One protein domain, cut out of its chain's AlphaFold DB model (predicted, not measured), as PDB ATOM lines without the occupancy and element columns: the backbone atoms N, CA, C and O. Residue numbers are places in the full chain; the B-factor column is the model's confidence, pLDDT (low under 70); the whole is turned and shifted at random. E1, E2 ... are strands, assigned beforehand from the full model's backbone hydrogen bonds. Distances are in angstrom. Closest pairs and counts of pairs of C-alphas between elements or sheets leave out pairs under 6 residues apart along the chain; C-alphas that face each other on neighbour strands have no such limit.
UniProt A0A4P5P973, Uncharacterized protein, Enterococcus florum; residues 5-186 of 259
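This is residues 5 to 186 of the 259 residues of an uncharacterized protein of Enterococcus florum (UniProt A0A4P5P973). Two twisted sheets lie face to face as an elongated sandwich, E2 E3 E4 E5 E6 E9 E10 in one and E1 E12 E11 E7 E8 in the other. The long bent hairpin of E5 and E6 runs along the larger sheet, and residues 18 to 43, with no named element, loop over its outside by E3 and E4. The 182 printed residues include twelve named strands, E1 to E12 in chain order, and no named helix: the class is all strand. The larger sheet is branched and mixed, the smaller antiparallel in the order E1, E12, E11, E7, E8. The whole is compact, with a radius of gyration of the C-alphas of 17.0 A and spans of 60 by 32 by 28 A.

E1, residues 5 to 10, is an edge strand, antiparallel to E12, residues 175 to 184; N 6 and O 182 are 2.8 A apart. In the other sheet E2, residues 15 to 17, is parallel to E3, residues 44 to 49, with N 16 and O 44 at 2.8 A. E3, E4 (residues 52 to 57), E5 (residues 67 to 82) and E6 (residues 88 to 103) form a meander, each strand the antiparallel neighbour of the one before; N 47 and O 54 are 2.9 A apart, N 55 and O 71 are 2.8 A apart, and N 70 and O 100 are 2.8 A apart. On the other side of E6 from E5 are E9, residues 136 to 139, with N 99 and O 138 at 2.8 A, and E10, residues 144 to 150, with N 90 and O 148 at 2.8 A. E7, residues 113 to 120, and E8, residues 123 to 131, are a hairpin, with N 116 and O 128 at 2.8 A. E11, residues 161 to 167, pairs with E7, N 117 and O 164 at 2.9 A, and with E12, N 163 and O 177 at 2.8 A. Across the sandwich, the closest C-alphas of E4 and E12, those of Ala 53 and Gly 180, are 5.8 A apart.

E1 begins at C-alpha 5, (240.388, 298.888, 414.874). E5 measures 44.2 A and bends by 61 degrees at residue 79; E6 measures 43.1 A and bends by 60 degrees at residue 91. E12, 25.8 A, bends by 59 degrees at residue 180 and ends at C-alpha 184, (238.107, 292.950, 414.962).

The C-alphas farthest apart, those of Pro 84 and Thr 109, are 60.5 A apart. The printed part has no cut. The link E2 to E3, 26 residues, is long. The mean pLDDT of the printed part is 91.0; residues 12 and 63 to 64 are under 70.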
ATOM      1  N   LYS A   5     239.032 298.819 415.424       93.38
ATOM      2  CA  LYS A   5     240.388 298.888 414.874       93.38
ATOM      3  C   LYS A   5     241.373 298.468 415.958       93.38
ATOM      4  O   LYS A   5     241.369 299.030 417.051       93.38
ATOM      5  N   GLN A   6     242.194 297.473 415.661       91.75
ATOM      6  CA  GLN A   6     243.236 296.970 416.548       91.75
ATOM      7  C   GLN A   6     244.581 297.137 415.864       91.75
ATOM      8  O   GLN A   6     244.732 296.729 414.717       91.75
ATOM      9  N   PHE A   7     245.561 297.722 416.548       88.56
ATOM     10  CA  PHE A   7     246.913 297.759 416.007       88.56
ATOM     11  C   PHE A   7     247.482 296.337 415.956       88.56
ATOM     12  O   PHE A   7     247.428 295.606 416.946       88.56
ATOM     13  N   VAL A   8     248.028 295.950 414.810       88.75
ATOM     14  CA  VAL A   8     248.687 294.665 414.596       88.75
ATOM     15  C   VAL A   8     250.122 294.881 414.161       88.75
ATOM     16  O   VAL A   8     250.438 295.796 413.405       88.75
ATOM     17  N   PHE A   9     250.992 294.004 414.645       85.31
ATOM     18  CA  PHE A   9     252.387 293.929 414.252       85.31
ATOM     19  C   PHE A   9     252.804 292.465 414.246       85.31
ATOM     20  O   PHE A   9     252.703 291.788 415.269       85.31
ATOM     21  N   THR A  10     253.267 291.969 413.102       80.81
ATOM     22  CA  THR A  10     253.846 290.627 412.999       80.81
ATOM     23  C   THR A  10     255.292 290.740 412.530       80.81
ATOM     24  O   THR A  10     255.561 290.927 411.343       80.81
ATOM     25  N   SER A  11     256.217 290.643 413.480       70.56
ATOM     26  CA  SER A  11     257.656 290.478 413.268       70.56
ATOM     27  C   SER A  11     258.278 289.938 414.560       70.56
ATOM     28  O   SER A  11     257.743 290.163 415.644       70.56
ATOM     29  N   THR A  12     259.413 289.250 414.461       67.94
ATOM     30  CA  THR A  12     260.225 288.824 415.617       67.94
ATOM     31  C   THR A  12     261.108 289.948 416.170       67.94
ATOM     32  O   THR A  12     261.858 289.738 417.120       67.94
ATOM     33  N   THR A  13     261.035 291.138 415.573       76.44
ATOM     34  CA  THR A  13     261.835 292.305 415.951       76.44
ATOM     35  C   THR A  13     261.262 293.032 417.163       76.44
ATOM     36  O   THR A  13     260.053 293.037 417.428       76.44
ATOM     37  N   VAL A  14     262.154 293.669 417.921       85.75
ATOM     38  CA  VAL A  14     261.776 294.417 419.119       85.75
ATOM     39  C   VAL A  14     261.055 295.690 418.691       85.75
ATOM     40  O   VAL A  14     261.546 296.471 417.874       85.75
ATOM     41  N   ASN A  15     259.880 295.911 419.270       87.62
ATOM     42  CA  ASN A  15     259.023 297.041 418.950       87.62
ATOM     43  C   ASN A  15     258.626 297.816 420.211       87.62
ATOM     44  O   ASN A  15     258.624 297.279 421.319       87.62
ATOM     45  N   ARG A  16     258.272 299.091 420.033       91.31
ATOM     46  CA  ARG A  16     257.851 299.974 421.118       91.31
ATOM     47  C   ARG A  16     256.618 300.786 420.742       91.31
ATOM     48  O   ARG A  16     256.646 301.610 419.828       91.31
ATOM     49  N   ASN A  17     255.566 300.607 421.534       92.00
ATOM     50  CA  ASN A  17     254.355 301.412 421.467       92.00
ATOM     51  C   ASN A  17     254.616 302.818 422.033       92.00
ATOM     52  O   ASN A  17     255.112 302.971 423.152       92.00
ATOM     53  N   LYS A  18     254.276 303.850 421.266       94.44
ATOM     54  CA  LYS A  18     254.338 305.269 421.643       94.44
ATOM     55  C   LYS A  18     252.970 305.820 422.068       94.44
ATOM     56  O   LYS A  18     252.856 306.998 422.389       94.44
ATOM     57  N   GLY A  19     251.951 304.966 422.125       92.75
ATOM     58  CA  GLY A  19     250.620 305.272 422.627       92.75
ATOM     59  C   GLY A  19     249.718 305.894 421.568       92.75
ATOM     60  O   GLY A  19     249.810 305.596 420.376       92.75
ATOM     61  N   THR A  20     248.824 306.765 422.023       94.25
ATOM     62  CA  THR A  20     247.816 307.421 421.187       94.25
ATOM     63  C   THR A  20     248.260 308.813 420.725       94.25
ATOM     64  O   THR A  20     247.562 309.801 420.958       94.25
ATOM     65  N   ILE A  21     249.465 308.921 420.161       95.25
ATOM     66  CA  ILE A  21     250.041 310.199 419.725       95.25
ATOM     67  C   ILE A  21     250.159 310.252 418.208       95.25
ATOM     68  O   ILE A  21     250.452 309.243 417.563       95.25
ATOM     69  N   ARG A  22     250.007 311.444 417.632       96.06
ATOM     70  CA  ARG A  22     250.445 311.683 416.256       96.06
ATOM     71  C   ARG A  22     251.974 311.671 416.225       96.06
ATOM     72  O   ARG A  22     252.602 312.275 417.095       96.06
ATOM     73  N   ALA A  23     252.575 310.978 415.261       96.88
ATOM     74  CA  ALA A  23     254.029 310.931 415.177       96.88
ATOM     75  C   ALA A  23     254.623 312.317 414.850       96.88
ATOM     76  O   ALA A  23     254.173 312.952 413.895       96.88
ATOM     77  N   PRO A  24     255.645 312.786 415.590       96.62
ATOM     78  CA  PRO A  24     256.235 314.110 415.383       96.62
ATOM     79  C   PRO A  24     256.966 314.244 414.041       96.62
ATOM     80  O   PRO A  24     257.049 315.341 413.495       96.62
ATOM     81  N   TRP A  25     257.463 313.138 413.477       96.19
ATOM     82  CA  TRP A  25     258.086 313.128 412.153       96.19
ATOM     83  C   TRP A  25     257.080 313.264 411.001       96.19
ATOM     84  O   TRP A  25     257.477 313.569 409.876       96.19
ATOM     85  N   PHE A  26     255.781 313.047 411.234       95.94
ATOM     86  CA  PHE A  26     254.784 313.046 410.165       95.94
ATOM     87  C   PHE A  26     254.513 314.473 409.673       95.94
ATOM     88  O   PHE A  26     253.899 315.282 410.366       95.94
ATOM     89  N   GLY A  27     254.996 314.778 408.464       92.88
ATOM     90  CA  GLY A  27     255.015 316.133 407.900       92.88
ATOM     91  C   GLY A  27     256.302 316.920 408.189       92.88
ATOM     92  O   GLY A  27     256.492 317.988 407.615       92.88
ATOM     93  N   ASN A  28     257.216 316.393 409.013       94.81
ATOM     94  CA  ASN A  28     258.547 316.958 409.242       94.81
ATOM     95  C   ASN A  28     259.591 315.848 409.455       94.81
ATOM     96  O   ASN A  28     259.900 315.448 410.576       94.81
ATOM     97  N   TRP A  29     260.185 315.401 408.353       93.38
ATOM     98  CA  TRP A  29     261.053 314.219 408.278       93.38
ATOM     99  C   TRP A  29     262.474 314.425 408.817       93.38
ATOM    100  O   TRP A  29     263.341 313.581 408.586       93.38
ATOM    101  N   SER A  30     262.751 315.542 409.490       93.25
ATOM    102  CA  SER A  30     264.068 315.807 410.070       93.25
ATOM    103  C   SER A  30     264.362 314.877 411.254       93.25
ATOM    104  O   SER A  30     263.473 314.538 412.037       93.25
ATOM    105  N   LYS A  31     265.631 314.474 411.389       92.88
ATOM    106  CA  LYS A  31     266.128 313.545 412.425       92.88
ATOM    107  C   LYS A  31     265.688 313.875 413.858       92.88
ATOM    108  O   LYS A  31     265.333 312.936 414.565       92.88
ATOM    109  N   PRO A  32     265.642 315.150 414.302       93.81
ATOM    110  CA  PRO A  32     265.186 315.486 415.654       93.81
ATOM    111  C   PRO A  32     263.744 315.064 415.964       93.81
ATOM    112  O   PRO A  32     263.397 314.907 417.130       93.81
ATOM    113  N   ASN A  33     262.910 314.862 414.940       95.88
ATOM    114  CA  ASN A  33     261.526 314.418 415.108       95.88
ATOM    115  C   ASN A  33     261.368 312.898 415.041       95.88
ATOM    116  O   ASN A  33     260.257 312.391 415.199       95.88
ATOM    117  N   TRP A  34     262.434 312.155 414.752       95.38
ATOM    118  CA  TRP A  34     262.348 310.703 414.700       95.38
ATOM    119  C   TRP A  34     262.197 310.171 416.114       95.38
ATOM    120  O   TRP A  34     262.785 310.673 417.073       95.38
ATOM    121  N   TRP A  35     261.401 309.123 416.255       94.56
ATOM    122  CA  TRP A  35     261.340 308.420 417.512       94.56
ATOM    123  C   TRP A  35     262.675 307.773 417.824       94.56
ATOM    124  O   TRP A  35     263.341 307.178 416.980       94.56
ATOM    125  N   TYR A  36     263.013 307.901 419.090       90.81
ATOM    126  CA  TYR A  36     264.222 307.391 419.678       90.81
ATOM    127  C   TYR A  36     263.873 306.852 421.065       90.81
ATOM    128  O   TYR A  36     262.828 307.206 421.640       90.81
ATOM    129  N   ASP A  37     264.694 305.957 421.594       86.44
ATOM    130  CA  ASP A  37     264.504 305.430 422.940       86.44
ATOM    131  C   ASP A  37     265.754 305.362 423.812       86.44
ATOM    132  O   ASP A  37     265.662 304.864 424.933       86.44
ATOM    133  N   GLY A  38     266.892 305.879 423.348       81.06
ATOM    134  CA  GLY A  38     268.143 305.771 424.100       81.06
ATOM    135  C   GLY A  38     268.849 304.425 423.927       81.06
ATOM    136  O   GLY A  38     269.972 304.260 424.402       81.06
ATOM    137  N   LEU A  39     268.206 303.442 423.286       77.50
ATOM    138  CA  LEU A  39     268.610 302.043 423.325       77.50
ATOM    139  C   LEU A  39     268.871 301.510 421.917       77.50
ATOM    140  O   LEU A  39     268.204 301.851 420.950       77.50
ATOM    141  N   ASN A  40     269.826 300.589 421.804       74.00
ATOM    142  CA  ASN A  40     270.120 299.900 420.543       74.00
ATOM    143  C   ASN A  40     269.181 298.711 420.273       74.00
ATOM    144  O   ASN A  40     269.410 297.943 419.336       74.00
ATOM    145  N   SER A  41     268.152 298.523 421.101       78.75
ATOM    146  CA  SER A  41     267.296 297.342 421.068       78.75
ATOM    147  C   SER A  41     266.046 297.515 420.227       78.75
ATOM    148  O   SER A  41     265.559 296.509 419.746       78.75
ATOM    149  N   THR A  42     265.512 298.726 420.059       85.31
ATOM    150  CA  THR A  42     264.233 298.909 419.359       85.31
ATOM    151  C   THR A  42     264.440 299.073 417.864       85.31
ATOM    152  O   THR A  42     265.137 299.986 417.414       85.31
ATOM    153  N   ASP A  43     263.785 298.201 417.104       85.69
ATOM    154  CA  ASP A  43     263.769 298.249 415.650       85.69
ATOM    155  C   ASP A  43     262.555 299.049 415.169       85.69
ATOM    156  O   ASP A  43     262.693 299.935 414.328       85.69
ATOM    157  N   TYR A  44     261.377 298.794 415.748       89.88
ATOM    158  CA  TYR A  44     260.128 299.450 415.365       89.88
ATOM    159  C   TYR A  44     259.545 300.325 416.469       89.88
ATOM    160  O   TYR A  44     259.426 299.928 417.625       89.88
ATOM    161  N   PHE A  45     259.050 301.489 416.082       93.31
ATOM    162  CA  PHE A  45     258.192 302.326 416.903       93.31
ATOM    163  C   PHE A  45     256.839 302.460 416.228       93.31
ATOM    164  O   PHE A  45     256.770 302.570 415.003       93.31
ATOM    165  N   TYR A  46     255.772 302.494 417.015       93.25
ATOM    166  CA  TYR A  46     254.444 302.719 416.467       93.25
ATOM    167  C   TYR A  46     253.551 303.519 417.399       93.25
ATOM    168  O   TYR A  46     253.700 303.469 418.618       93.25
ATOM    169  N   SER A  47     252.599 304.239 416.823       94.62
ATOM    170  CA  SER A  47     251.511 304.892 417.541       94.62
ATOM    171  C   SER A  47     250.242 304.879 416.704       94.62
ATOM    172  O   SER A  47     250.261 304.584 415.507       94.62
ATOM    173  N   GLN A  48     249.138 305.244 417.341       94.06
ATOM    174  CA  GLN A  48     247.872 305.501 416.667       94.06
ATOM    175  C   GLN A  48     247.331 306.879 417.054       94.06
ATOM    176  O   GLN A  48     247.517 307.326 418.180       94.06
ATOM    177  N   PHE A  49     246.636 307.563 416.154       94.12
ATOM    178  CA  PHE A  49     245.931 308.807 416.465       94.12
ATOM    179  C   PHE A  49     244.621 308.854 415.683       94.12
ATOM    180  O   PHE A  49     244.611 309.096 414.478       94.12
ATOM    181  N   GLY A  50     243.510 308.578 416.369       92.19
ATOM    182  CA  GLY A  50     242.223 308.367 415.711       92.19
ATOM    183  C   GLY A  50     242.297 307.192 414.734       92.19
ATOM    184  O   GLY A  50     242.590 306.070 415.139       92.19
ATOM    185  N   ASP A  51     242.068 307.481 413.456       93.38
ATOM    186  CA  ASP A  51     242.053 306.501 412.365       93.38
ATOM    187  C   ASP A  51     243.417 306.306 411.691       93.38
ATOM    188  O   ASP A  51     243.515 305.538 410.732       93.38
ATOM    189  N   GLN A  52     244.453 306.995 412.184       95.31
ATOM    190  CA  GLN A  52     245.801 306.945 411.632       95.31
ATOM    191  C   GLN A  52     246.733 306.059 412.450       95.31
ATOM    192  O   GLN A  52     246.788 306.184 413.675       95.31
ATOM    193  N   ALA A  53     247.504 305.215 411.769       95.69
ATOM    194  CA  ALA A  53     248.633 304.499 412.344       95.69
ATOM    195  C   ALA A  53     249.940 305.115 411.842       95.69
ATOM    196  O   ALA A  53     250.075 305.437 410.662       95.69
ATOM    197  N   PHE A  54     250.912 305.257 412.741       95.81
ATOM    198  CA  PHE A  54     252.244 305.771 412.437       95.81
ATOM    199  C   PHE A  54     253.276 304.744 412.844       95.81
ATOM    200  O   PHE A  54     253.246 304.247 413.968       95.81
ATOM    201  N   ILE A  55     254.202 304.444 411.946       94.56
ATOM    202  CA  ILE A  55     255.198 303.396 412.112       94.56
ATOM    203  C   ILE A  55     256.551 303.963 411.711       94.56
ATOM    204  O   ILE A  55     256.689 304.576 410.657       94.56
ATOM    205  N   GLN A  56     257.562 303.743 412.538       94.06
ATOM    206  CA  GLN A  56     258.948 304.045 412.212       94.06
ATOM    207  C   GLN A  56     259.778 302.779 412.370       94.06
ATOM    208  O   GLN A  56     259.717 302.130 413.411       94.06
ATOM    209  N   TYR A  57     260.566 302.459 411.351       90.31
ATOM    210  CA  TYR A  57     261.529 301.373 411.355       90.31
ATOM    211  C   TYR A  57     262.948 301.938 411.301       90.31
ATOM    212  O   TYR A  57     263.341 302.578 410.321       90.31
ATOM    213  N   GLY A  58     263.719 301.673 412.348       89.31
ATOM    214  CA  GLY A  58     265.048 302.222 412.561       89.31
ATOM    215  C   GLY A  58     265.026 303.534 413.340       89.31
ATOM    216  O   GLY A  58     263.979 304.094 413.672       89.31
ATOM    217  N   GLN A  59     266.223 304.003 413.664       90.19
ATOM    218  CA  GLN A  59     266.472 305.221 414.424       90.19
ATOM    219  C   GLN A  59     267.856 305.766 414.076       90.19
ATOM    220  O   GLN A  59     268.732 305.032 413.620       90.19
ATOM    221  N   ASN A  60     268.074 307.057 414.320       89.44
ATOM    222  CA  ASN A  60     269.376 307.685 414.119       89.44
ATOM    223  C   ASN A  60     270.293 307.466 415.335       89.44
ATOM    224  O   ASN A  60     270.590 308.408 416.067       89.44
ATOM    225  N   TYR A  61     270.690 306.219 415.597       83.69
ATOM    226  CA  TYR A  61     271.472 305.879 416.787       83.69
ATOM    227  C   TYR A  61     272.437 304.724 416.567       83.69
ATOM    228  O   TYR A  61     272.032 303.758 415.931       83.69
ATOM    229  N   ASN A  62     273.647 304.877 417.140       71.56
ATOM    230  CA  ASN A  62     274.833 304.011 417.326       71.56
ATOM    231  C   ASN A  62     274.777 302.522 416.895       71.56
ATOM    232  O   ASN A  62     275.287 301.621 417.561       71.56
ATOM    233  N   LYS A  63     274.156 302.273 415.755       67.69
ATOM    234  CA  LYS A  63     274.073 301.064 414.951       67.69
ATOM    235  C   LYS A  63     274.177 301.561 413.510       67.69
ATOM    236  O   LYS A  63     273.627 302.625 413.212       67.69
ATOM    237  N   PRO A  64     274.818 300.811 412.606       67.88
ATOM    238  CA  PRO A  64     274.916 301.180 411.200       67.88
ATOM    239  C   PRO A  64     273.579 300.952 410.478       67.88
ATOM    240  O   PRO A  64     273.472 300.168 409.537       67.88
ATOM    241  N   TRP A  65     272.520 301.615 410.941       72.31
ATOM    242  CA  TRP A  65     271.260 301.701 410.226       72.31
ATOM    243  C   TRP A  65     271.529 302.453 408.930       72.31
ATOM    244  O   TRP A  65     271.870 303.631 408.956       72.31
ATOM    245  N   ALA A  66     271.369 301.809 407.781       84.50
ATOM    246  CA  ALA A  66     271.519 302.512 406.509       84.50
ATOM    247  C   ALA A  66     270.503 303.668 406.382       84.50
ATOM    248  O   ALA A  66     270.829 304.753 405.901       84.50
ATOM    249  N   SER A  67     269.293 303.466 406.903       90.88
ATOM    250  CA  SER A  67     268.227 304.463 406.903       90.88
ATOM    251  C   SER A  67     267.188 304.215 407.997       90.88
ATOM    252  O   SER A  67     267.051 303.109 408.527       90.88
ATOM    253  N   THR A  68     266.438 305.268 408.320       92.94
ATOM    254  CA  THR A  68     265.161 305.184 409.035       92.94
ATOM    255  C   THR A  68     264.028 305.292 408.025       92.94
ATOM    256  O   THR A  68     264.038 306.167 407.156       92.94
ATOM    257  N   ARG A  69     263.051 304.395 408.146       92.50
ATOM    258  CA  ARG A  69     261.855 304.342 407.305       92.50
ATOM    259  C   ARG A  69     260.640 304.714 408.132       92.50
ATOM    260  O   ARG A  69     260.526 304.297 409.279       92.50
ATOM    261  N   MET A  70     259.741 305.497 407.564       94.50
ATOM    262  CA  MET A  70     258.538 305.985 408.226       94.50
ATOM    263  C   MET A  70     257.339 305.686 407.341       94.50
ATOM    264  O   MET A  70     257.362 305.978 406.147       94.50
ATOM    265  N   PHE A  71     256.306 305.104 407.935       93.25
ATOM    266  CA  PHE A  71     255.059 304.763 407.276       93.25
ATOM    267  C   PHE A  71     253.889 305.366 408.056       93.25
ATOM    268  O   PHE A  71     253.842 305.246 409.280       93.25
ATOM    269  N   ALA A  72     252.930 305.970 407.360       94.94
ATOM    270  CA  ALA A  72     251.641 306.328 407.942       94.94
ATOM    271  C   ALA A  72     250.488 305.815 407.073       94.94
ATOM    272  O   ALA A  72     250.553 305.919 405.849       94.94
ATOM    273  N   GLU A  73     249.442 305.285 407.700       95.19
ATOM    274  CA  GLU A  73     248.172 304.949 407.043       95.19
ATOM    275  C   GLU A  73     246.985 305.559 407.767       95.19
ATOM    276  O   GLU A  73     247.007 305.703 408.988       95.19
ATOM    277  N   THR A  74     245.911 305.786 407.016       95.88
ATOM    278  CA  THR A  74     244.562 305.985 407.537       95.88
ATOM    279  C   THR A  74     243.677 304.814 407.124       95.88
ATOM    280  O   THR A  74     243.560 304.519 405.934       95.88
ATOM    281  N   VAL A  75     242.971 304.197 408.073       97.00
ATOM    282  CA  VAL A  75     241.935 303.191 407.777       97.00
ATOM    283  C   VAL A  75     240.562 303.781 408.050       97.00
ATOM    284  O   VAL A  75     240.243 304.106 409.192       97.00
ATOM    285  N   HIS A  76     239.714 303.866 407.029       96.31
ATOM    286  CA  HIS A  76     238.345 304.354 407.141       96.31
ATOM    287  C   HIS A  76     237.332 303.243 406.849       96.31
ATOM    288  O   HIS A  76     237.401 302.570 405.821       96.31
ATOM    289  N   ILE A  77     236.369 303.050 407.751       96.62
ATOM    290  CA  ILE A  77     235.274 302.098 407.554       96.62
ATOM    291  C   ILE A  77     234.099 302.869 406.954       96.62
ATOM    292  O   ILE A  77     233.409 303.594 407.665       96.62
ATOM    293  N   ASN A  78     233.887 302.715 405.647       96.31
ATOM    294  CA  ASN A  78     232.880 303.469 404.895       96.31
ATOM    295  C   ASN A  78     231.453 303.027 405.236       96.31
ATOM    296  O   ASN A  78     230.526 303.833 405.281       96.31
ATOM    297  N   LYS A  79     231.262 301.716 405.416       95.94
ATOM    298  CA  LYS A  79     229.961 301.098 405.682       95.94
ATOM    299  C   LYS A  79     230.148 299.796 406.440       95.94
ATOM    300  O   LYS A  79     231.085 299.058 406.154       95.94
ATOM    301  N   GLU A  80     229.208 299.492 407.330       95.69
ATOM    302  CA  GLU A  80     229.113 298.216 408.040       95.69
ATOM    303  C   GLU A  80     227.678 297.695 407.990       95.69
ATOM    304  O   GLU A  80     226.718 298.467 408.066       95.69
ATOM    305  N   VAL A  81     227.533 296.379 407.886       95.44
ATOM    306  CA  VAL A  81     226.263 295.662 407.989       95.44
ATOM    307  C   VAL A  81     226.479 294.474 408.919       95.44
ATOM    308  O   VAL A  81     227.311 293.616 408.636       95.44
ATOM    309  N   LEU A  82     225.742 294.435 410.032       90.06
ATOM    310  CA  LEU A  82     225.673 293.254 410.894       90.06
ATOM    311  C   LEU A  82     224.741 292.228 410.252       90.06
ATOM    312  O   LEU A  82     223.567 292.514 410.019       90.06
ATOM    313  N   ASN A  83     225.267 291.040 409.993       84.12
ATOM    314  CA  ASN A  83     224.515 289.929 409.439       84.12
ATOM    315  C   ASN A  83     223.807 289.141 410.561       84.12
ATOM    316  O   ASN A  83     224.222 289.204 411.722       84.12
ATOM    317  N   PRO A  84     222.748 288.368 410.247       82.06
ATOM    318  CA  PRO A  84     222.016 287.581 411.245       82.06
ATOM    319  C   PRO A  84     222.863 286.549 412.009       82.06
ATOM    320  O   PRO A  84     222.519 286.190 413.131       82.06
ATOM    321  N   ASP A  85     223.964 286.083 411.418       78.31
ATOM    322  CA  ASP A  85     224.917 285.144 412.024       78.31
ATOM    323  C   ASP A  85     225.954 285.827 412.942       78.31
ATOM    324  O   ASP A  85     226.850 285.174 413.474       78.31
ATOM    325  N   GLY A  86     225.847 287.147 413.128       80.25
ATOM    326  CA  GLY A  86     226.774 287.953 413.917       80.25
ATOM    327  C   GLY A  86     228.063 288.340 413.186       80.25
ATOM    328  O   GLY A  86     228.898 289.050 413.756       80.25
ATOM    329  N   SER A  87     228.260 287.901 411.940       89.50
ATOM    330  CA  SER A  87     229.344 288.419 411.106       89.50
ATOM    331  C   SER A  87     229.065 289.868 410.708       89.50
ATOM    332  O   SER A  87     227.916 290.313 410.666       89.50
ATOM    333  N   VAL A  88     230.116 290.631 410.423       94.75
ATOM    334  CA  VAL A  88     229.987 292.014 409.954       94.75
ATOM    335  C   VAL A  88     230.593 292.123 408.567       94.75
ATOM    336  O   VAL A  88     231.782 291.859 408.388       94.75
ATOM    337  N   THR A  89     229.784 292.533 407.593       98.00
ATOM    338  CA  THR A  89     230.258 292.910 406.258       98.00
ATOM    339  C   THR A  89     230.594 294.392 406.265       98.00
ATOM    340  O   THR A  89     229.726 295.219 406.555       98.00
ATOM    341  N   ALA A  90     231.831 294.746 405.932       97.81
ATOM    342  CA  ALA A  90     232.286 296.127 405.898       97.81
ATOM    343  C   ALA A  90     232.958 296.477 404.571       97.81
ATOM    344  O   ALA A  90     233.747 295.696 404.043       97.81
ATOM    345  N   THR A  91     232.673 297.676 404.063       98.19
ATOM    346  CA  THR A  91     233.447 298.298 402.983       98.19
ATOM    347  C   THR A  91     234.436 299.260 403.615       98.19
ATOM    348  O   THR A  91     234.042 300.169 404.348       98.19
ATOM    349  N   VAL A  92     235.718 299.069 403.332       97.75
ATOM    350  CA  VAL A  92     236.825 299.741 404.016       97.75
ATOM    351  C   VAL A  92     237.721 300.392 402.979       97.75
ATOM    352  O   VAL A  92     237.973 299.798 401.934       97.75
ATOM    353  N   THR A  93     238.200 301.594 403.278       97.31
ATOM    354  CA  THR A  93     239.231 302.284 402.507       97.31
ATOM    355  C   THR A  93     240.480 302.423 403.362       97.31
ATOM    356  O   THR A  93     240.414 302.911 404.488       97.31
ATOM    357  N   VAL A  94     241.617 302.005 402.822       97.06
ATOM    358  CA  VAL A  94     242.935 302.194 403.424       97.06
ATOM    359  C   VAL A  94     243.707 303.186 402.567       97.06
ATOM    360  O   VAL A  94     243.875 302.971 401.365       97.06
ATOM    361  N   ASN A  95     244.168 304.266 403.187       94.81
ATOM    362  CA  ASN A  95     244.992 305.287 402.560       94.81
ATOM    363  C   ASN A  95     246.428 305.154 403.075       94.81
ATOM    364  O   ASN A  95     246.648 305.334 404.273       94.81
ATOM    365  N   PRO A  96     247.411 304.849 402.217       92.88
ATOM    366  CA  PRO A  96     248.818 304.987 402.571       92.88
ATOM    367  C   PRO A  96     249.196 306.479 402.540       92.88
ATOM    368  O   PRO A  96     249.435 307.055 401.480       92.88
ATOM    369  N   ASP A  97     249.229 307.119 403.705       94.00
ATOM    370  CA  ASP A  97     249.424 308.567 403.842       94.00
ATOM    371  C   ASP A  97     250.875 308.981 403.564       94.00
ATOM    372  O   ASP A  97     251.130 310.025 402.958       94.00
ATOM    373  N   ALA A  98     251.840 308.164 403.997       92.94
ATOM    374  CA  ALA A  98     253.254 308.408 403.744       92.94
ATOM    375  C   ALA A  98     254.081 307.122 403.736       92.94
ATOM    376  O   ALA A  98     253.874 306.238 404.565       92.94
ATOM    377  N   PHE A  99     255.088 307.086 402.865       91.81
ATOM    378  CA  PHE A  99     256.231 306.193 402.956       91.81
ATOM    379  C   PHE A  99     257.520 306.970 402.685       91.81
ATOM    380  O   PHE A  99     257.726 307.534 401.609       91.81
ATOM    381  N   VAL A 100     258.379 307.059 403.693       94.25
ATOM    382  CA  VAL A 100     259.541 307.949 403.683       94.25
ATOM    383  C   VAL A 100     260.767 307.185 404.134       94.25
ATOM    384  O   VAL A 100     260.710 306.450 405.116       94.25
ATOM    385  N   GLN A 101     261.885 307.405 403.452       94.12
ATOM    386  CA  GLN A 101     263.192 306.909 403.861       94.12
ATOM    387  C   GLN A 101     264.172 308.067 403.984       94.12
ATOM    388  O   GLN A 101     264.220 308.960 403.132       94.12
ATOM    389  N   ARG A 102     264.943 308.058 405.069       94.88
ATOM    390  CA  ARG A 102     265.992 309.039 405.341       94.88
ATOM    391  C   ARG A 102     267.248 308.352 405.833       94.88
ATOM    392  O   ARG A 102     267.175 307.448 406.669       94.88
ATOM    393  N   LYS A 103     268.396 308.801 405.344       93.75
ATOM    394  CA  LYS A 103     269.698 308.242 405.693       93.75
ATOM    395  C   LYS A 103     270.041 308.584 407.145       93.75
ATOM    396  O   LYS A 103     269.826 309.714 407.594       93.75
ATOM    397  N   THR A 104     270.574 307.618 407.894       92.12
ATOM    398  CA  THR A 104     271.076 307.891 409.255       92.12
ATOM    399  C   THR A 104     272.507 308.431 409.209       92.12
ATOM    400  O   THR A 104     273.225 308.225 408.232       92.12
ATOM    401  N   ASP A 105     272.943 309.099 410.273       91.44
ATOM    402  CA  ASP A 105     274.327 309.577 410.410       91.44
ATOM    403  C   ASP A 105     275.336 308.429 410.589       91.44
ATOM    404  O   ASP A 105     276.534 308.623 410.416       91.44
ATOM    405  N   TYR A 106     274.848 307.225 410.900       87.88
ATOM    406  CA  TYR A 106     275.650 306.021 411.134       87.88
ATOM    407  C   TYR A 106     275.665 305.078 409.924       87.88
ATOM    408  O   TYR A 106     276.241 303.991 409.983       87.88
ATOM    409  N   ALA A 107     275.006 305.463 408.830       87.06
ATOM    410  CA  ALA A 107     274.977 304.685 407.606       87.06
ATOM    411  C   ALA A 107     276.381 304.567 406.997       87.06
ATOM    412  O   ALA A 107     277.124 305.548 406.919       87.06
ATOM    413  N   ALA A 108     276.715 303.376 406.496       83.88
ATOM    414  CA  ALA A 108     277.923 303.179 405.706       83.88
ATOM    415  C   ALA A 108     277.922 304.071 404.449       83.88
ATOM    416  O   ALA A 108     276.880 304.542 403.978       83.88
ATOM    417  N   THR A 109     279.107 304.286 403.879       82.50
ATOM    418  CA  THR A 109     279.288 305.112 402.675       82.50
ATOM    419  C   THR A 109     278.591 304.520 401.446       82.50
ATOM    420  O   THR A 109     278.214 305.267 400.548       82.50
ATOM    421  N   VAL A 110     278.392 303.198 401.422       85.62
ATOM    422  CA  VAL A 110     277.733 302.451 400.344       85.62
ATOM    423  C   VAL A 110     276.544 301.683 400.923       85.62
ATOM    424  O   VAL A 110     276.680 301.025 401.955       85.62
ATOM    425  N   GLY A 111     275.381 301.785 400.276       88.12
ATOM    426  CA  GLY A 111     274.186 301.025 400.643       88.12
ATOM    427  C   GLY A 111     274.097 299.687 399.919       88.12
ATOM    428  O   GLY A 111     274.804 299.430 398.948       88.12
ATOM    429  N   TYR A 112     273.181 298.838 400.375       91.62
ATOM    430  CA  TYR A 112     272.870 297.567 399.722       91.62
ATOM    431  C   TYR A 112     271.706 297.741 398.759       91.62
ATOM    432  O   TYR A 112     270.789 298.512 399.046       91.62
ATOM    433  N   ARG A 113     271.726 297.018 397.635       94.44
ATOM    434  CA  ARG A 113     270.628 297.050 396.664       94.44
ATOM    435  C   ARG A 113     269.385 296.401 397.256       94.44
ATOM    436  O   ARG A 113     269.446 295.281 397.763       94.44
ATOM    437  N   VAL A 114     268.260 297.097 397.167       94.06
ATOM    438  CA  VAL A 114     266.986 296.660 397.732       94.06
ATOM    439  C   VAL A 114     265.826 296.916 396.790       94.06
ATOM    440  O   VAL A 114     265.805 297.901 396.050       94.06
ATOM    441  N   VAL A 115     264.838 296.030 396.880       95.31
ATOM    442  CA  VAL A 115     263.498 296.236 396.342       95.31
ATOM    443  C   VAL A 115     262.524 296.282 397.513       95.31
ATOM    444  O   VAL A 115     262.411 295.326 398.280       95.31
ATOM    445  N   TYR A 116     261.823 297.402 397.653       92.31
ATOM    446  CA  TYR A 116     260.694 297.546 398.560       92.31
ATOM    447  C   TYR A 116     259.395 297.295 397.800       92.31
ATOM    448  O   TYR A 116     259.186 297.861 396.730       92.31
ATOM    449  N   SER A 117     258.503 296.495 398.380       92.88
ATOM    450  CA  SER A 117     257.121 296.327 397.920       92.88
ATOM    451  C   SER A 117     256.183 296.530 399.103       92.88
ATOM    452  O   SER A 117     256.325 295.897 400.152       92.88
ATOM    453  N   VAL A 118     255.243 297.456 398.945       91.19
ATOM    454  CA  VAL A 118     254.229 297.791 399.940       91.19
ATOM    455  C   VAL A 118     252.886 297.325 399.410       91.19
ATOM    456  O   VAL A 118     252.469 297.717 398.316       91.19
ATOM    457  N   ARG A 119     252.192 296.505 400.196       93.25
ATOM    458  CA  ARG A 119     250.894 295.943 399.829       93.25
ATOM    459  C   ARG A 119     249.837 296.239 400.874       93.25
ATOM    460  O   ARG A 119     250.125 296.292 402.066       93.25
ATOM    461  N   ILE A 120     248.607 296.386 400.407       93.94
ATOM    462  CA  ILE A 120     247.404 296.436 401.235       93.94
ATOM    463  C   ILE A 120     246.462 295.377 400.677       93.94
ATOM    464  O   ILE A 120     246.165 295.385 399.482       93.94
ATOM    465  N   ASN A 121     246.011 294.453 401.526       94.06
ATOM    466  CA  ASN A 121     245.143 293.343 401.126       94.06
ATOM    467  C   ASN A 121     245.654 292.590 399.873       94.06
ATOM    468  O   ASN A 121     244.909 292.383 398.916       94.06
ATOM    469  N   ASN A 122     246.943 292.227 399.859       91.75
ATOM    470  CA  ASN A 122     247.653 291.582 398.739       91.75
ATOM    471  C   ASN A 122     247.774 292.397 397.433       91.75
ATOM    472  O   ASN A 122     248.321 291.886 396.457       91.75
ATOM    473  N   VAL A 123     247.321 293.652 397.391       92.56
ATOM    474  CA  VAL A 123     247.503 294.543 396.236       92.56
ATOM    475  C   VAL A 123     248.724 295.421 396.470       92.56
ATOM    476  O   VAL A 123     248.789 296.117 397.481       92.56
ATOM    477  N   GLU A 124     249.688 295.409 395.545       91.88
ATOM    478  CA  GLU A 124     250.819 296.341 395.588       91.88
ATOM    479  C   GLU A 124     250.336 297.773 395.348       91.88
ATOM    480  O   GLU A 124     249.714 298.082 394.330       91.88
ATOM    481  N   VAL A 125     250.611 298.642 396.319       91.25
ATOM    482  CA  VAL A 125     250.229 300.061 396.286       91.25
ATOM    483  C   VAL A 125     251.416 300.975 396.042       91.25
ATOM    484  O   VAL A 125     251.228 302.133 395.669       91.25
ATOM    485  N   TRP A 126     252.626 300.461 396.258       90.62
ATOM    486  CA  TRP A 126     253.868 301.169 396.015       90.62
ATOM    487  C   TRP A 126     255.047 300.194 395.975       90.62
ATOM    488  O   TRP A 126     255.070 299.200 396.705       90.62
ATOM    489  N   SER A 127     256.049 300.516 395.166       92.19
ATOM    490  CA  SER A 127     257.322 299.809 395.132       92.19
ATOM    491  C   SER A 127     258.475 300.760 394.830       92.19
ATOM    492  O   SER A 127     258.286 301.868 394.320       92.19
ATOM    493  N   TYR A 128     259.680 300.332 395.188       93.31
ATOM    494  CA  TYR A 128     260.909 301.077 394.950       93.31
ATOM    495  C   TYR A 128     262.086 300.136 394.774       93.31
ATOM    496  O   TYR A 128     262.238 299.188 395.539       93.31
ATOM    497  N   THR A 129     262.952 300.466 393.825       96.12
ATOM    498  CA  THR A 129     264.226 299.786 393.602       96.12
ATOM    499  C   THR A 129     265.343 300.806 393.742       96.12
ATOM    500  O   THR A 129     265.337 301.825 393.054       96.12
ATOM    501  N   GLY A 130     266.308 300.525 394.612       94.69
ATOM    502  CA  GLY A 130     267.434 301.419 394.865       94.69
ATOM    503  C   GLY A 130     268.360 300.854 395.926       94.69
ATOM    504  O   GLY A 130     268.597 299.646 395.965       94.69
ATOM    505  N   GLN A 131     268.887 301.718 396.784       93.81
ATOM    506  CA  GLN A 131     269.791 301.354 397.865       93.81
ATOM    507  C   GLN A 131     269.206 301.652 399.245       93.81
ATOM    508  O   GLN A 131     268.382 302.544 399.444       93.81
ATOM    509  N   THR A 132     269.693 300.932 400.254       91.88
ATOM    510  CA  THR A 132     269.293 301.136 401.655       91.88
ATOM    511  C   THR A 132     269.633 302.520 402.217       91.88
ATOM    512  O   THR A 132     269.080 302.891 403.253       91.88
ATOM    513  N   ILE A 133     270.537 303.267 401.573       93.38
ATOM    514  CA  ILE A 133     270.956 304.624 401.970       93.38
ATOM    515  C   ILE A 133     270.259 305.733 401.180       93.38
ATOM    516  O   ILE A 133     270.478 306.905 401.482       93.38
ATOM    517  N   ASP A 134     269.454 305.377 400.181       94.06
ATOM    518  CA  ASP A 134     268.764 306.365 399.364       94.06
ATOM    519  C   ASP A 134     267.700 307.085 400.192       94.06
ATOM    520  O   ASP A 134     267.137 306.542 401.148       94.06
ATOM    521  N   GLU A 135     267.409 308.329 399.829       94.69
ATOM    522  CA  GLU A 135     266.370 309.118 400.477       94.69
ATOM    523  C   GLU A 135     265.212 309.334 399.516       94.69
ATOM    524  O   GLU A 135     265.393 309.776 398.383       94.69
ATOM    525  N   PHE A 136     263.997 309.054 399.977       93.56
ATOM    526  CA  PHE A 136     262.797 309.298 399.189       93.56
ATOM    527  C   PHE A 136     261.633 309.716 400.075       93.56
ATOM    528  O   PHE A 136     261.594 309.460 401.281       93.56
ATOM    529  N   THR A 137     260.664 310.378 399.456       93.19
ATOM    530  CA  THR A 137     259.399 310.735 400.093       93.19
ATOM    531  C   THR A 137     258.287 310.372 399.139       93.19
ATOM    532  O   THR A 137     258.201 310.929 398.048       93.19
ATOM    533  N   PHE A 138     257.434 309.455 399.559       88.00
ATOM    534  CA  PHE A 138     256.197 309.141 398.882       88.00
ATOM    535  C   PHE A 138     255.049 309.533 399.804       88.00
ATOM    536  O   PHE A 138     255.006 309.116 400.958       88.00
ATOM    537  N   LEU A 139     254.154 310.383 399.319       88.00
ATOM    538  CA  LEU A 139     252.998 310.865 400.069       88.00
ATOM    539  C   LEU A 139     251.738 310.505 399.298       88.00
ATOM    540  O   LEU A 139     251.766 310.499 398.068       88.00
ATOM    541  N   ASN A 140     250.641 310.286 400.022       80.12
ATOM    542  CA  ASN A 140     249.311 310.078 399.449       80.12
ATOM    543  C   ASN A 140     249.300 308.980 398.376       80.12
ATOM    544  O   ASN A 140     248.936 309.213 397.221       80.12
ATOM    545  N   GLY A 141     249.740 307.779 398.745       79.81
ATOM    546  CA  GLY A 141     249.723 306.659 397.819       79.81
ATOM    547  C   GLY A 141     248.312 306.240 397.421       79.81
ATOM    548  O   GLY A 141     247.308 306.696 397.969       79.81
ATOM    549  N   LYS A 142     248.227 305.332 396.446       85.56
ATOM    550  CA  LYS A 142     246.944 304.896 395.896       85.56
ATOM    551  C   LYS A 142     246.112 304.173 396.959       85.56
ATOM    552  O   LYS A 142     246.405 303.028 397.313       85.56
ATOM    553  N   ALA A 143     245.039 304.825 397.394       91.69
ATOM    554  CA  ALA A 143     244.055 304.262 398.306       91.69
ATOM    555  C   ALA A 143     243.487 302.933 397.788       91.69
ATOM    556  O   ALA A 143     243.215 302.789 396.592       91.69
ATOM    557  N   GLN A 144     243.264 301.984 398.694       95.88
ATOM    558  CA  GLN A 144     242.614 300.711 398.386       95.88
ATOM    559  C   GLN A 144     241.262 300.649 399.067       95.88
ATOM    560  O   GLN A 144     241.166 300.850 400.274       95.88
ATOM    561  N   THR A 145     240.221 300.350 398.292       97.12
ATOM    562  CA  THR A 145     238.872 300.133 398.818       97.12
ATOM    563  C   THR A 145     238.432 298.716 398.509       97.12
ATOM    564  O   THR A 145     238.487 298.287 397.359       97.12
ATOM    565  N   PHE A 146     237.995 297.987 399.529       97.00
ATOM    566  CA  PHE A 146     237.539 296.608 399.391       97.00
ATOM    567  C   PHE A 146     236.459 296.280 400.422       97.00
ATOM    568  O   PHE A 146     236.260 297.000 401.403       97.00
ATOM    569  N   THR A 147     235.751 295.180 400.183       97.81
ATOM    570  CA  THR A 147     234.733 294.653 401.094       97.81
ATOM    571  C   THR A 147     235.254 293.387 401.760       97.81
ATOM    572  O   THR A 147     235.801 292.517 401.086       97.81
ATOM    573  N   ALA A 148     235.064 293.276 403.073       97.12
ATOM    574  CA  ALA A 148     235.401 292.092 403.854       97.12
ATOM    575  C   ALA A 148     234.224 291.694 404.752       97.12
ATOM    576  O   ALA A 148     233.540 292.557 405.306       97.12
ATOM    577  N   THR A 149     234.017 290.390 404.920       97.62
ATOM    578  CA  THR A 149     233.065 289.832 405.888       97.62
ATOM    579  C   THR A 149     233.848 289.197 407.025       97.62
ATOM    580  O   THR A 149     234.645 288.289 406.796       97.62
ATOM    581  N   ILE A 150     233.639 289.687 408.245       97.06
ATOM    582  CA  ILE A 150     234.410 289.298 409.428       97.06
ATOM    583  C   ILE A 150     233.503 288.493 410.364       97.06
ATOM    584  O   ILE A 150     232.547 289.061 410.904       97.06
ATOM    585  N   PRO A 151     233.761 287.189 410.577       93.94
ATOM    586  CA  PRO A 151     232.962 286.375 411.489       93.94
ATOM    587  C   PRO A 151     233.013 286.883 412.944       93.94
ATOM    588  O   PRO A 151     233.924 287.639 413.296       93.94
ATOM    589  N   PRO A 152     232.059 286.482 413.804       86.50
ATOM    590  CA  PRO A 152     232.072 286.814 415.230       86.50
ATOM    591  C   PRO A 152     233.409 286.483 415.906       86.50
ATOM    592  O   PRO A 152     233.959 285.402 415.696       86.50
ATOM    593  N   GLN A 153     233.923 287.399 416.728       86.31
ATOM    594  CA  GLN A 153     235.197 287.266 417.451       86.31
ATOM    595  C   GLN A 153     236.422 286.948 416.578       86.31
ATOM    596  O   GLN A 153     237.434 286.474 417.093       86.31
ATOM    597  N   GLN A 154     236.365 287.232 415.276       94.81
ATOM    598  CA  GLN A 154     237.506 287.106 414.375       94.81
ATOM    599  C   GLN A 154     238.111 288.471 414.047       94.81
ATOM    600  O   GLN A 154     237.449 289.512 414.119       94.81
ATOM    601  N   THR A 155     239.385 288.440 413.660       95.62
ATOM    602  CA  THR A 155     240.147 289.610 413.226       95.62
ATOM    603  C   THR A 155     240.482 289.482 411.749       95.62
ATOM    604  O   THR A 155     241.068 288.493 411.316       95.62
ATOM    605  N   PHE A 156     240.151 290.507 410.974       96.19
ATOM    606  CA  PHE A 156     240.585 290.655 409.595       96.19
ATOM    607  C   PHE A 156     241.798 291.582 409.524       96.19
ATOM    608  O   PHE A 156     241.720 292.758 409.873       96.19
ATOM    609  N   THR A 157     242.924 291.066 409.041       95.19
ATOM    610  CA  THR A 157     244.199 291.800 408.990       95.19
ATOM    611  C   THR A 157     244.503 292.425 407.629       95.19
ATOM    612  O   THR A 157     245.568 293.008 407.474       95.19
ATOM    613  N   GLY A 158     243.628 292.284 406.628       94.31
ATOM    614  CA  GLY A 158     243.900 292.791 405.274       94.31
ATOM    615  C   GLY A 158     243.907 294.320 405.166       94.31
ATOM    616  O   GLY A 158     244.315 294.851 404.141       94.31
ATOM    617  N   THR A 159     243.478 295.032 406.212       96.19
ATOM    618  CA  THR A 159     243.616 296.490 406.314       96.19
ATOM    619  C   THR A 159     245.008 296.947 406.722       96.19
ATOM    620  O   THR A 159     245.313 298.110 406.506       96.19
ATOM    621  N   ALA A 160     245.830 296.062 407.293       94.44
ATOM    622  CA  ALA A 160     247.198 296.387 407.668       94.44
ATOM    623  C   ALA A 160     248.105 296.369 406.435       94.44
ATOM    624  O   ALA A 160     247.866 295.628 405.475       94.44
ATOM    625  N   ILE A 161     249.185 297.138 406.494       91.81
ATOM    626  CA  ILE A 161     250.183 297.183 405.431       91.81
ATOM    627  C   ILE A 161     251.136 296.013 405.560       91.81
ATOM    628  O   ILE A 161     251.580 295.659 406.653       91.81
ATOM    629  N   GLU A 162     251.522 295.473 404.417       92.12
ATOM    630  CA  GLU A 162     252.612 294.524 404.281       92.12
ATOM    631  C   GLU A 162     253.796 295.211 403.603       92.12
ATOM    632  O   GLU A 162     253.712 295.622 402.447       92.12
ATOM    633  N   ILE A 163     254.906 295.329 404.324       89.31
ATOM    634  CA  ILE A 163     256.172 295.852 403.815       89.31
ATOM    635  C   ILE A 163     257.090 294.662 403.564       89.31
ATOM    636  O   ILE A 163     257.438 293.931 404.493       89.31
ATOM    637  N   ASN A 164     257.475 294.486 402.307       91.44
ATOM    638  CA  ASN A 164     258.352 293.426 401.837       91.44
ATOM    639  C   ASN A 164     259.659 294.087 401.395       91.44
ATOM    640  O   ASN A 164     259.644 295.057 400.631       91.44
ATOM    641  N   ILE A 165     260.779 293.591 401.904       90.62
ATOM    642  CA  ILE A 165     262.121 294.080 401.594       90.62
ATOM    643  C   ILE A 165     262.901 292.911 401.023       90.62
ATOM    644  O   ILE A 165     263.147 291.947 401.744       90.62
ATOM    645  N   HIS A 166     263.313 293.028 399.769       94.19
ATOM    646  CA  HIS A 166     264.173 292.060 399.108       94.19
ATOM    647  C   HIS A 166     265.578 292.639 398.929       94.19
ATOM    648  O   HIS A 166     265.725 293.722 398.358       94.19
ATOM    649  N   TYR A 167     266.604 291.939 399.417       93.00
ATOM    650  CA  TYR A 167     268.008 292.329 399.239       93.00
ATOM    651  C   TYR A 167     268.575 291.618 398.015       93.00
ATOM    652  O   TYR A 167     268.830 290.416 398.044       93.00
ATOM    653  N   VAL A 168     268.776 292.377 396.938       95.19
ATOM    654  CA  VAL A 168     268.993 291.828 395.589       95.19
ATOM    655  C   VAL A 168     270.252 290.964 395.497       95.19
ATOM    656  O   VAL A 168     270.263 289.991 394.750       95.19
ATOM    657  N   ASP A 169     271.304 291.290 396.255       94.06
ATOM    658  CA  ASP A 169     272.550 290.510 396.239       94.06
ATOM    659  C   ASP A 169     272.654 289.506 397.398       94.06
ATOM    660  O   ASP A 169     273.722 288.939 397.624       94.06
ATOM    661  N   GLY A 170     271.576 289.287 398.159       90.06
ATOM    662  CA  GLY A 170     271.540 288.293 399.235       90.06
ATOM    663  C   GLY A 170     272.376 288.646 400.468       90.06
ATOM    664  O   GLY A 170     272.703 287.759 401.252       90.06
ATOM    665  N   GLN A 171     272.717 289.926 400.674       89.12
ATOM    666  CA  GLN A 171     273.460 290.364 401.867       89.12
ATOM    667  C   GLN A 171     272.684 290.105 403.163       89.12
ATOM    668  O   GLN A 171     273.284 289.898 404.218       89.12
ATOM    669  N   TYR A 172     271.353 290.117 403.075       86.69
ATOM    670  CA  TYR A 172     270.435 289.794 404.156       86.69
ATOM    671  C   TYR A 172     269.255 288.990 403.612       86.69
ATOM    672  O   TYR A 172     268.942 289.049 402.424       86.69
ATOM    673  N   HIS A 173     268.580 288.262 404.498       88.44
ATOM    674  CA  HIS A 173     267.316 287.614 404.165       88.44
ATOM    675  C   HIS A 173     266.216 288.641 403.894       88.44
ATOM    676  O   HIS A 173     266.205 289.733 404.475       88.44
ATOM    677  N   ASP A 174     265.257 288.245 403.060       89.19
ATOM    678  CA  ASP A 174     264.058 289.035 402.821       89.19
ATOM    679  C   ASP A 174     263.301 289.283 404.126       89.19
ATOM    680  O   ASP A 174     263.188 288.415 404.997       89.19
ATOM    681  N   SER A 175     262.771 290.494 404.259       85.19
ATOM    682  CA  SER A 175     262.022 290.913 405.437       85.19
ATOM    683  C   SER A 175     260.586 291.215 405.053       85.19
ATOM    684  O   SER A 175     260.331 292.125 404.269       85.19
ATOM    685  N   ASN A 176     259.655 290.477 405.655       87.94
ATOM    686  CA  ASN A 176     258.223 290.674 405.483       87.94
ATOM    687  C   ASN A 176     257.634 291.109 406.820       87.94
ATOM    688  O   ASN A 176     257.666 290.361 407.796       87.94
ATOM    689  N   THR A 177     257.124 292.333 406.871       87.88
ATOM    690  CA  THR A 177     256.521 292.905 408.076       87.88
ATOM    691  C   THR A 177     255.086 293.289 407.772       87.88
ATOM    692  O   THR A 177     254.841 294.038 406.830       87.88
ATOM    693  N   ARG A 178     254.138 292.813 408.587       90.50
ATOM    694  CA  ARG A 178     252.762 293.318 408.573       90.50
ATOM    695  C   ARG A 178     252.549 294.229 409.765       90.50
ATOM    696  O   ARG A 178     252.822 293.830 410.897       90.50
ATOM    697  N   VAL A 179     252.085 295.443 409.507       89.62
ATOM    698  CA  VAL A 179     251.947 296.474 410.530       89.62
ATOM    699  C   VAL A 179     250.839 297.461 410.169       89.62
ATOM    700  O   VAL A 179     250.667 297.782 408.998       89.62
ATOM    701  N   GLY A 180     250.081 297.926 411.162       92.56
ATOM    702  CA  GLY A 180     248.981 298.872 410.954       92.56
ATOM    703  C   GLY A 180     247.729 298.477 411.726       92.56
ATOM    704  O   GLY A 180     247.825 297.855 412.783       92.56
ATOM    705  N   PHE A 181     246.550 298.800 411.205       94.75
ATOM    706  CA  PHE A 181     245.281 298.369 411.787       94.75
ATOM    707  C   PHE A 181     244.766 297.059 411.193       94.75
ATOM    708  O   PHE A 181     244.728 296.867 409.982       94.75
ATOM    709  N   ALA A 182     244.243 296.196 412.053       95.25
ATOM    710  CA  ALA A 182     243.310 295.132 411.721       95.25
ATOM    711  C   ALA A 182     241.903 295.484 412.216       95.25
ATOM    712  O   ALA A 182     241.731 296.308 413.116       95.25
ATOM    713  N   LEU A 183     240.891 294.833 411.649       96.81
ATOM    714  CA  LEU A 183     239.497 294.996 412.046       96.81
ATOM    715  C   LEU A 183     239.029 293.775 412.832       96.81
ATOM    716  O   LEU A 183     238.989 292.668 412.303       96.81
ATOM    717  N   TYR A 184     238.656 293.981 414.088       96.06
ATOM    718  CA  TYR A 184     238.107 292.950 414.962       96.06
ATOM    719  C   TYR A 184     236.588 293.062 415.044       96.06
ATOM    720  O   TYR A 184     236.055 294.151 415.262       96.06
ATOM    721  N   ASN A 185     235.892 291.934 414.909       93.38
ATOM    722  CA  ASN A 185     234.460 291.853 415.156       93.38
ATOM    723  C   ASN A 185     234.199 291.454 416.623       93.38
ATOM    724  O   ASN A 185     234.370 290.284 416.967       93.38
ATOM    725  N   PRO A 186     233.734 292.373 417.493       87.94
ATOM    726  CA  PRO A 186     233.467 292.063 418.895       87.94
ATOM    727  C   PRO A 186     232.146 291.312 419.110       87.94
ATOM    728  O   PRO A 186     231.810 290.991 420.252       87.94
TER     729      PRO A 186